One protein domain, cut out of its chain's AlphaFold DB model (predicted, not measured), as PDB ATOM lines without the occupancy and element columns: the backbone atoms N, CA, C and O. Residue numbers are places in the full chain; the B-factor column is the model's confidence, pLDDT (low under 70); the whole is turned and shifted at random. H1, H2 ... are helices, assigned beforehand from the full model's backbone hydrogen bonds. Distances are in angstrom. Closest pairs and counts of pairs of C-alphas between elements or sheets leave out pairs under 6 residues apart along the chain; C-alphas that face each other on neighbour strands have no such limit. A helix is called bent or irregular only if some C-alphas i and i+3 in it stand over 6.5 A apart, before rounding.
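This is residues 86 to 158 of the 388 residues of an uncharacterized protein of Pseudomonas sp. IB20 (UniProt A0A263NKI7). One long helix, H1, lies like a bar along one side of a small helical body, and on its other side H4 sits between H2 and H3, its first turns near H1 and its last turns running away from it. A long link, residues 114 to 128, passes round the side of the body far from H1 to join H2 to H3. The printed part has 73 residues with four named helices, in the order H1, H2, H3, H4, and no named strand; the class is all helix, with 50 residues in the helices. The whole is compact, with a radius of gyration of the C-alphas of 11.1 A, and rounded, spanning 28 by 25 by 25 A.

Find C-alpha 86 at (103.115, 99.340, 86.171); from there H1, residues 86 to 101, runs 24.8 A to C-alpha 101 at (126.526, 103.025, 93.402). H1 is irregular: C-alphas 86 and 89 are 7.1 A apart, and its line is a rough one. H4, residues 143 to 158, also has 16 residues and runs 22.6 A to C-alpha 158 at (120.036, 110.255, 72.537). Look for H2 at residues 105 to 113, 11.9 A long, and for H3 at residues 129 to 137, 12.4 A long.

Start at H1, whose residues 88 to 95 alone touch H3; the closest C-alphas, of Phe 92 and Met 133, are 5.8 A apart. These two helices run the same way at a steep tilt of 53 degrees. Further along, residues 96 to 100 of H1 alone touch H4, on whose side residues 143 to 150 alone take part; the closest C-alphas, of Thr 99 and Pro 143, are 6.4 A apart. H1 and H4 run opposite ways at a steep tilt of 66 degrees. H1 and H2 touch only at the corner by their link, with the closest C-alphas, of Thr 99 and His 105, 5.8 A apart, and are about perpendicular at 75 degrees. Now look at H2 and H4, which touch with 30 pairs of C-alphas within 8 A; the closest, of Phe 112 and Gly 147, are 4.2 A apart. They run the same way at a steep tilt of 40 degrees. H3 and H4 form a helical hairpin, opposite ways at a shallow tilt of 14 degrees; they touch through residues 145 to 149 of H4 alone, and the closest C-alphas, of Ala 136 and Val 146, are 5.8 A apart. H2 and H3 are apart. Every O i to N i+4 pair is within hydrogen-bond range in H2, H3 and H4, and 11 of 12 are in H1.

The two C-alphas farthest apart, of Ala 86 and Ala 117, are 31.4 A apart. The printed part has no cut. The links H1 to H2 and H3 to H4 are tight, and the link H2 to H3 is long, with 15 residues whose C-alphas lie 9 to 15 A from the mean of the C-alphas. The mean pLDDT of the printed part of this model is 89.9, and no printed residue is under 70.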
ATOM      1  N   ALA A  86     103.077  98.035  85.507       80.00
ATOM      2  CA  ALA A  86     103.115  99.340  86.171       80.00
ATOM      3  C   ALA A  86     104.209  99.463  87.255       80.00
ATOM      4  O   ALA A  86     104.622 100.564  87.598       80.00
ATOM      5  N   GLU A  87     104.690  98.345  87.806       85.62
ATOM      6  CA  GLU A  87     105.718  98.326  88.856       85.62
ATOM      7  C   GLU A  87     107.132  98.130  88.284       85.62
ATOM      8  O   GLU A  87     108.116  98.448  88.955       85.62
ATOM      9  N   VAL A  88     107.253  97.633  87.046       86.12
ATOM     10  CA  VAL A  88     108.544  97.341  86.398       86.12
ATOM     11  C   VAL A  88     109.498  98.546  86.412       86.12
ATOM     12  O   VAL A  88     110.641  98.344  86.836       86.12
ATOM     13  N   PRO A  89     109.085  99.781  86.047       81.44
ATOM     14  CA  PRO A  89     109.991 100.931  86.048       81.44
ATOM     15  C   PRO A  89     110.620 101.178  87.419       81.44
ATOM     16  O   PRO A  89     111.839 101.259  87.532       81.44
ATOM     17  N   LYS A  90     109.816 101.182  88.491       81.81
ATOM     18  CA  LYS A  90     110.298 101.404  89.864       81.81
ATOM     19  C   LYS A  90     111.360 100.382  90.276       81.81
ATOM     20  O   LYS A  90     112.385 100.750  90.852       81.81
ATOM     21  N   HIS A  91     111.129  99.101  89.987       88.31
ATOM     22  CA  HIS A  91     112.100  98.049  90.290       88.31
ATOM     23  C   HIS A  91     113.382  98.202  89.466       88.31
ATOM     24  O   HIS A  91     114.475  97.991  89.992       88.31
ATOM     25  N   PHE A  92     113.257  98.575  88.193       86.75
ATOM     26  CA  PHE A  92     114.393  98.764  87.300       86.75
ATOM     27  C   PHE A  92     115.266  99.959  87.717       86.75
ATOM     28  O   PHE A  92     116.475  99.769  87.838       86.75
ATOM     29  N   ILE A  93     114.683 101.125  88.059       81.88
ATOM     30  CA  ILE A  93     115.431 102.278  88.621       81.88
ATOM     31  C   ILE A  93     116.225 101.832  89.837       81.88
ATOM     32  O   ILE A  93     117.421 102.099  89.931       81.88
ATOM     33  N   LYS A  94     115.562 101.129  90.763       85.31
ATOM     34  CA  LYS A  94     116.208 100.661  91.985       85.31
ATOM     35  C   LYS A  94     117.389  99.745  91.663       85.31
ATOM     36  O   LYS A  94     118.469  99.962  92.196       85.31
ATOM     37  N   LYS A  95     117.215  98.768  90.763       89.81
ATOM     38  CA  LYS A  95     118.299  97.858  90.362       89.81
ATOM     39  C   LYS A  95     119.466  98.618  89.730       89.81
ATOM     40  O   LYS A  95     120.603  98.372  90.123       89.81
ATOM     41  N   ILE A  96     119.213  99.539  88.796       87.25
ATOM     42  CA  ILE A  96     120.278 100.357  88.195       87.25
ATOM     43  C   ILE A  96     120.993 101.166  89.267       87.25
ATOM     44  O   ILE A  96     122.212 101.100  89.334       87.25
ATOM     45  N   SER A  97     120.253 101.887  90.111       84.81
ATOM     46  CA  SER A  97     120.828 102.704  91.180       84.81
ATOM     47  C   SER A  97     121.717 101.859  92.089       84.81
ATOM     48  O   SER A  97     122.900 102.155  92.225       84.81
ATOM     49  N   ASP A  98     121.185 100.764  92.638       87.62
ATOM     50  CA  ASP A  98     121.915  99.866  93.538       87.62
ATOM     51  C   ASP A  98     123.176  99.288  92.875       87.62
ATOM     52  O   ASP A  98     124.216  99.175  93.518       87.62
ATOM     53  N   THR A  99     123.111  98.946  91.586       89.25
ATOM     54  CA  THR A  99     124.266  98.394  90.855       89.25
ATOM     55  C   THR A  99     125.289  99.486  90.524       89.25
ATOM     56  O   THR A  99     126.490  99.250  90.603       89.25
ATOM     57  N   LYS A 100     124.821 100.698  90.197       85.88
ATOM     58  CA  LYS A 100     125.647 101.849  89.817       85.88
ATOM     59  C   LYS A 100     126.388 102.459  91.001       85.88
ATOM     60  O   LYS A 100     127.468 102.985  90.779       85.88
ATOM     61  N   VAL A 101     125.852 102.428  92.222       86.69
ATOM     62  CA  VAL A 101     126.526 103.025  93.402       86.69
ATOM     63  C   VAL A 101     126.961 102.005  94.452       86.69
ATOM     64  O   VAL A 101     127.658 102.357  95.399       86.69
ATOM     65  N   GLY A 102     126.527 100.754  94.320       89.88
ATOM     66  CA  GLY A 102     126.807  99.697  95.283       89.88
ATOM     67  C   GLY A 102     128.085  98.905  94.991       89.88
ATOM     68  O   GLY A 102     128.905  99.294  94.160       89.88
ATOM     69  N   PRO A 103     128.249  97.743  95.649       92.81
ATOM     70  CA  PRO A 103     129.455  96.919  95.537       92.81
ATOM     71  C   PRO A 103     129.788  96.445  94.114       92.81
ATOM     72  O   PRO A 103     130.948  96.180  93.829       92.81
ATOM     73  N   ALA A 104     128.791  96.361  93.227       95.06
ATOM     74  CA  ALA A 104     128.945  95.918  91.838       95.06
ATOM     75  C   ALA A 104     129.242  97.065  90.845       95.06
ATOM     76  O   ALA A 104     129.066  96.912  89.632       95.06
ATOM     77  N   HIS A 105     129.649  98.234  91.356       93.69
ATOM     78  CA  HIS A 105     129.923  99.429  90.555       93.69
ATOM     79  C   HIS A 105     130.978  99.183  89.468       93.69
ATOM     80  O   HIS A 105     130.808  99.632  88.336       93.69
ATOM     81  N   SER A 106     132.059  98.465  89.787       96.88
ATOM     82  CA  SER A 106     133.158  98.218  88.843       96.88
ATOM     83  C   SER A 106     132.681  97.444  87.612       96.88
ATOM     84  O   SER A 106     132.919  97.861  86.479       96.88
ATOM     85  N   GLU A 107     131.954  96.348  87.821       97.06
ATOM     86  CA  GLU A 107     131.390  95.507  86.768       97.06
ATOM     87  C   GLU A 107     130.354  96.279  85.954       97.06
ATOM     88  O   GLU A 107     130.390  96.255  84.725       97.06
ATOM     89  N   PHE A 108     129.475  97.029  86.627       95.81
ATOM     90  CA  PHE A 108     128.532  97.920  85.955       95.81
ATOM     91  C   PHE A 108     129.256  98.888  85.015       95.81
ATOM     92  O   PHE A 108     128.894  98.993  83.844       95.81
ATOM     93  N   MET A 109     130.307  99.562  85.491       95.12
ATOM     94  CA  MET A 109     131.055 100.524  84.682       95.12
ATOM     95  C   MET A 109     131.818  99.866  83.529       95.12
ATOM     96  O   MET A 109     131.962 100.491  82.479       95.12
ATOM     97  N   GLN A 110     132.268  98.615  83.664       96.81
ATOM     98  CA  GLN A 110     132.882  97.874  82.554       96.81
ATOM     99  C   GLN A 110     131.903  97.718  81.386       96.81
ATOM    100  O   GLN A 110     132.220  98.118  80.261       96.81
ATOM    101  N   GLY A 111     130.690  97.238  81.664       96.56
ATOM    102  CA  GLY A 111     129.672  97.079  80.631       96.56
ATOM    103  C   GLY A 111     129.129  98.410  80.122       96.56
ATOM    104  O   GLY A 111     128.939  98.582  78.919       96.56
ATOM    105  N   PHE A 112     128.958  99.393  81.008       93.81
ATOM    106  CA  PHE A 112     128.517 100.739  80.640       93.81
ATOM    107  C   PHE A 112     129.494 101.433  79.680       93.81
ATOM    108  O   PHE A 112     129.077 102.075  78.721       93.81
ATOM    109  N   ASN A 113     130.803 101.287  79.903       94.75
ATOM    110  CA  ASN A 113     131.826 101.921  79.069       94.75
ATOM    111  C   ASN A 113     132.075 101.179  77.747       94.75
ATOM    112  O   ASN A 113     132.602 101.771  76.804       94.75
ATOM    113  N   ARG A 114     131.724  99.889  77.661       94.81
ATOM    114  CA  ARG A 114     131.954  99.036  76.481       94.81
ATOM    115  C   ARG A 114     130.705  98.223  76.113       94.81
ATOM    116  O   ARG A 114     130.790  97.002  75.992       94.81
ATOM    117  N   PRO A 115     129.552  98.872  75.875       92.88
ATOM    118  CA  PRO A 115     128.273  98.172  75.746       92.88
ATOM    119  C   PRO A 115     128.239  97.172  74.586       92.88
ATOM    120  O   PRO A 115     127.615  96.124  74.696       92.88
ATOM    121  N   SER A 116     128.937  97.465  73.485       91.56
ATOM    122  CA  SER A 116     129.001  96.605  72.298       91.56
ATOM    123  C   SER A 116     129.865  95.354  72.471       91.56
ATOM    124  O   SER A 116     129.766  94.442  71.656       91.56
ATOM    125  N   ALA A 117     130.713  95.298  73.503       94.00
ATOM    126  CA  ALA A 117     131.552  94.139  73.798       94.00
ATOM    127  C   ALA A 117     130.849  93.113  74.705       94.00
ATOM    128  O   ALA A 117     131.342  91.997  74.863       94.00
ATOM    129  N   VAL A 118     129.709  93.478  75.298       96.50
ATOM    130  CA  VAL A 118     128.983  92.641  76.257       96.50
ATOM    131  C   VAL A 118     127.876  91.873  75.546       96.50
ATOM    132  O   VAL A 118     126.958  92.453  74.969       96.50
ATOM    133  N   VAL A 119     127.920  90.543  75.629       95.69
ATOM    134  CA  VAL A 119     126.825  89.692  75.151       95.69
ATOM    135  C   VAL A 119     125.712  89.695  76.193       95.69
ATOM    136  O   VAL A 119     125.917  89.280  77.336       95.69
ATOM    137  N   ILE A 120     124.521  90.140  75.793       96.06
ATOM    138  CA  ILE A 120     123.340  90.208  76.659       96.06
ATOM    139  C   ILE A 120     122.296  89.213  76.127       96.06
ATOM    140  O   ILE A 120     121.617  89.502  75.138       96.06
ATOM    141  N   PRO A 121     122.153  88.022  76.737       94.62
ATOM    142  CA  PRO A 121     121.179  87.027  76.299       94.62
ATOM    143  C   PRO A 121     119.754  87.586  76.288       94.62
ATOM    144  O   PRO A 121     119.307  88.177  77.267       94.62
ATOM    145  N   GLY A 122     119.034  87.390  75.181       91.88
ATOM    146  CA  GLY A 122     117.665  87.892  75.013       91.88
ATOM    147  C   GLY A 122     117.562  89.376  74.644       91.88
ATOM    148  O   GLY A 122     116.448  89.874  74.489       91.88
ATOM    149  N   TYR A 123     118.686  90.083  74.475       93.62
ATOM    150  CA  TYR A 123     118.675  91.447  73.961       93.62
ATOM    151  C   TYR A 123     118.392  91.502  72.448       93.62
ATOM    152  O   TYR A 123     118.919  90.713  71.667       93.62
ATOM    153  N   SER A 124     117.582  92.477  72.043       90.38
ATOM    154  CA  SER A 124     117.355  92.935  70.676       90.38
ATOM    155  C   SER A 124     117.152  94.447  70.717       90.38
ATOM    156  O   SER A 124     116.461  94.965  71.591       90.38
ATOM    157  N   ASP A 125     117.708  95.143  69.735       84.25
ATOM    158  CA  ASP A 125     117.530  96.575  69.480       84.25
ATOM    159  C   ASP A 125     116.068  97.003  69.236       84.25
ATOM    160  O   ASP A 125     115.731  98.174  69.400       84.25
ATOM    161  N   LYS A 126     115.189  96.058  68.884       86.38
ATOM    162  CA  LYS A 126     113.762  96.289  68.599       86.38
ATOM    163  C   LYS A 126     112.844  96.109  69.803       86.38
ATOM    164  O   LYS A 126     111.628  96.204  69.657       86.38
ATOM    165  N   MET A 127     113.375  95.782  70.980       87.94
ATOM    166  CA  MET A 127     112.525  95.582  72.149       87.94
ATOM    167  C   MET A 127     111.916  96.901  72.635       87.94
ATOM    168  O   MET A 127     112.555  97.953  72.575       87.94
ATOM    169  N   SER A 128     110.700  96.837  73.173       83.12
ATOM    170  CA  SER A 128     110.097  97.995  73.831       83.12
ATOM    171  C   SER A 128     110.866  98.360  75.103       83.12
ATOM    172  O   SER A 128     111.525  97.511  75.713       83.12
ATOM    173  N   ALA A 129     110.727  99.606  75.561       77.38
ATOM    174  CA  ALA A 129     111.324 100.050  76.822       77.38
ATOM    175  C   ALA A 129     110.942  99.124  77.997       77.38
ATOM    176  O   ALA A 129     111.801  98.705  78.769       77.38
ATOM    177  N   LEU A 130     109.671  98.714  78.088       83.44
ATOM    178  CA  LEU A 130     109.198  97.796  79.127       83.44
ATOM    179  C   LEU A 130     109.862  96.410  79.041       83.44
ATOM    180  O   LEU A 130     110.203  95.825  80.070       83.44
ATOM    181  N   ALA A 131     110.065  95.882  77.831       89.38
ATOM    182  CA  ALA A 131     110.765  94.616  77.629       89.38
ATOM    183  C   ALA A 131     112.245  94.715  78.043       89.38
ATOM    184  O   ALA A 131     112.749  93.797  78.690       89.38
ATOM    185  N   LEU A 132     112.901  95.849  77.773       88.56
ATOM    186  CA  LEU A 132     114.272  96.128  78.212       88.56
ATOM    187  C   LEU A 132     114.387  96.169  79.731       88.56
ATOM    188  O   LEU A 132     115.247  95.502  80.307       88.56
ATOM    189  N   MET A 133     113.480  96.884  80.398       87.38
ATOM    190  CA  MET A 133     113.443  96.932  81.861       87.38
ATOM    191  C   MET A 133     113.214  95.539  82.455       87.38
ATOM    192  O   MET A 133     113.883  95.150  83.412       87.38
ATOM    193  N   ARG A 134     112.304  94.748  81.868       91.38
ATOM    194  CA  ARG A 134     112.068  93.357  82.285       91.38
ATOM    195  C   ARG A 134     113.309  92.488  82.098       91.38
ATOM    196  O   ARG A 134     113.617  91.710  82.998       91.38
ATOM    197  N   LEU A 135     114.018  92.631  80.977       93.31
ATOM    198  CA  LEU A 135     115.266  91.916  80.732       93.31
ATOM    199  C   LEU A 135     116.292  92.262  81.809       93.31
ATOM    200  O   LEU A 135     116.800  91.367  82.476       93.31
ATOM    201  N   ALA A 136     116.519  93.551  82.053       91.00
ATOM    202  CA  ALA A 136     117.455  94.006  83.069       91.00
ATOM    203  C   ALA A 136     117.090  93.541  84.485       91.00
ATOM    204  O   ALA A 136     117.983  93.331  85.299       91.00
ATOM    205  N   LEU A 137     115.805  93.345  84.794       93.06
ATOM    206  CA  LEU A 137     115.340  92.798  86.073       93.06
ATOM    207  C   LEU A 137     115.494  91.278  86.200       93.06
ATOM    208  O   LEU A 137     115.358  90.759  87.309       93.06
ATOM    209  N   SER A 138     115.804  90.564  85.116       92.94
ATOM    210  CA  SER A 138     116.021  89.121  85.173       92.94
ATOM    211  C   SER A 138     117.181  88.777  86.123       92.94
ATOM    212  O   SER A 138     118.227  89.438  86.080       92.94
ATOM    213  N   PRO A 139     117.049  87.725  86.956       89.00
ATOM    214  CA  PRO A 139     118.148  87.214  87.776       89.00
ATOM    215  C   PRO A 139     119.354  86.738  86.954       89.00
ATOM    216  O   PRO A 139     120.457  86.670  87.480       89.00
ATOM    217  N   SER A 140     119.149  86.412  85.674       90.25
ATOM    218  CA  SER A 140     120.201  85.946  84.763       90.25
ATOM    219  C   SER A 140     121.090  87.062  84.205       90.25
ATOM    220  O   SER A 140     122.054  86.757  83.513       90.25
ATOM    221  N   ILE A 141     120.743  88.332  84.440       95.12
ATOM    222  CA  ILE A 141     121.505  89.482  83.948       95.12
ATOM    223  C   ILE A 141     122.517  89.925  85.004       95.12
ATOM    224  O   ILE A 141     122.139  90.308  86.117       95.12
ATOM    225  N   THR A 142     123.797  89.886  84.631       96.44
ATOM    226  CA  THR A 142     124.932  90.286  85.473       96.44
ATOM    227  C   THR A 142     125.016  91.808  85.630       96.44
ATOM    228  O   THR A 142     124.486  92.538  84.791       96.44
ATOM    229  N   PRO A 143     125.713  92.328  86.659       96.44
ATOM    230  CA  PRO A 143     125.962  93.766  86.797       96.44
ATOM    231  C   PRO A 143     126.578  94.426  85.554       96.44
ATOM    232  O   PRO A 143     126.130  95.498  85.151       96.44
ATOM    233  N   GLU A 144     127.536  93.762  84.901       97.19
ATOM    234  CA  GLU A 144     128.132  94.220  83.640       97.19
ATOM    235  C   GLU A 144     127.083  94.335  82.526       97.19
ATOM    236  O   GLU A 144     126.979  95.363  81.858       97.19
ATOM    237  N   GLN A 145     126.225  93.323  82.374       97.00
ATOM    238  CA  GLN A 145     125.129  93.358  81.406       97.00
ATOM    239  C   GLN A 145     124.079  94.427  81.744       97.00
ATOM    240  O   GLN A 145     123.533  95.034  80.827       97.00
ATOM    241  N   VAL A 146     123.813  94.710  83.029       94.50
ATOM    242  CA  VAL A 146     122.968  95.851  83.435       94.50
ATOM    243  C   VAL A 146     123.601  97.168  82.984       94.50
ATOM    244  O   VAL A 146     122.900  98.015  82.427       94.50
ATOM    245  N   GLY A 147     124.912  97.341  83.180       93.38
ATOM    246  CA  GLY A 147     125.649  98.516  82.710       93.38
ATOM    247  C   GLY A 147     125.558  98.694  81.195       93.38
ATOM    248  O   GLY A 147     125.195  99.770  80.716       93.38
ATOM    249  N   ALA A 148     125.792  97.618  80.441       94.88
ATOM    250  CA  ALA A 148     125.684  97.623  78.984       94.88
ATOM    251  C   ALA A 148     124.255  97.934  78.503       94.88
ATOM    252  O   ALA A 148     124.076  98.811  77.661       94.88
ATOM    253  N   LEU A 149     123.227  97.291  79.076       91.81
ATOM    254  CA  LEU A 149     121.816  97.579  78.776       91.81
ATOM    255  C   LEU A 149     121.455  99.041  79.046       91.81
ATOM    256  O   LEU A 149     120.768  99.660  78.237       91.81
ATOM    257  N   THR A 150     121.934  99.593  80.164       87.69
ATOM    258  CA  THR A 150     121.704 100.998  80.526       87.69
ATOM    259  C   THR A 150     122.283 101.918  79.455       87.69
ATOM    260  O   THR A 150     121.578 102.776  78.930       87.69
ATOM    261  N   ARG A 151     123.536 101.688  79.040       88.44
ATOM    262  CA  ARG A 151     124.184 102.506  78.010       88.44
ATOM    263  C   ARG A 151     123.536 102.369  76.630       88.44
ATOM    264  O   ARG A 151     123.432 103.355  75.904       88.44
ATOM    265  N   LEU A 152     123.096 101.171  76.250       88.31
ATOM    266  CA  LEU A 152     122.383 100.952  74.985       88.31
ATOM    267  C   LEU A 152     121.036 101.683  74.975       88.31
ATOM    268  O   LEU A 152     120.678 102.311  73.977       88.31
ATOM    269  N   ASN A 153     120.320 101.659  76.101       82.56
ATOM    270  CA  ASN A 153     119.090 102.419  76.271       82.56
ATOM    271  C   ASN A 153     119.352 103.933  76.174       82.56
ATOM    272  O   ASN A 153     118.685 104.607  75.393       82.56
ATOM    273  N   GLU A 154     120.370 104.459  76.866       82.94
ATOM    274  CA  GLU A 154     120.801 105.863  76.735       82.94
ATOM    275  C   GLU A 154     121.038 106.265  75.285       82.94
ATOM    276  O   GLU A 154     120.493 107.260  74.813       82.94
ATOM    277  N   GLN A 155     121.837 105.478  74.562       85.25
ATOM    278  CA  GLN A 155     122.176 105.760  73.170       85.25
ATOM    279  C   GLN A 155     120.933 105.800  72.285       85.25
ATOM    280  O   GLN A 155     120.840 106.661  71.413       85.25
ATOM    281  N   ARG A 156     119.949 104.928  72.530       80.94
ATOM    282  CA  ARG A 156     118.670 104.958  71.817       80.94
ATOM    283  C   ARG A 156     117.931 106.277  72.048       80.94
ATOM    284  O   ARG A 156     117.555 106.927  71.077       80.94
ATOM    285  N   PHE A 157     117.781 106.700  73.304       78.69
ATOM    286  CA  PHE A 157     117.131 107.972  73.642       78.69
ATOM    287  C   PHE A 157     117.860 109.175  73.034       78.69
ATOM    288  O   PHE A 157     117.217 110.051  72.450       78.69
ATOM    289  N   ILE A 158     119.194 109.197  73.110       83.62
ATOM    290  CA  ILE A 158     120.036 110.255  72.537       83.62
ATOM    291  C   ILE A 158     119.866 110.318  71.017       83.62
ATOM    292  O   ILE A 158     119.602 111.390  70.475       83.62
TER     293      ILE A 158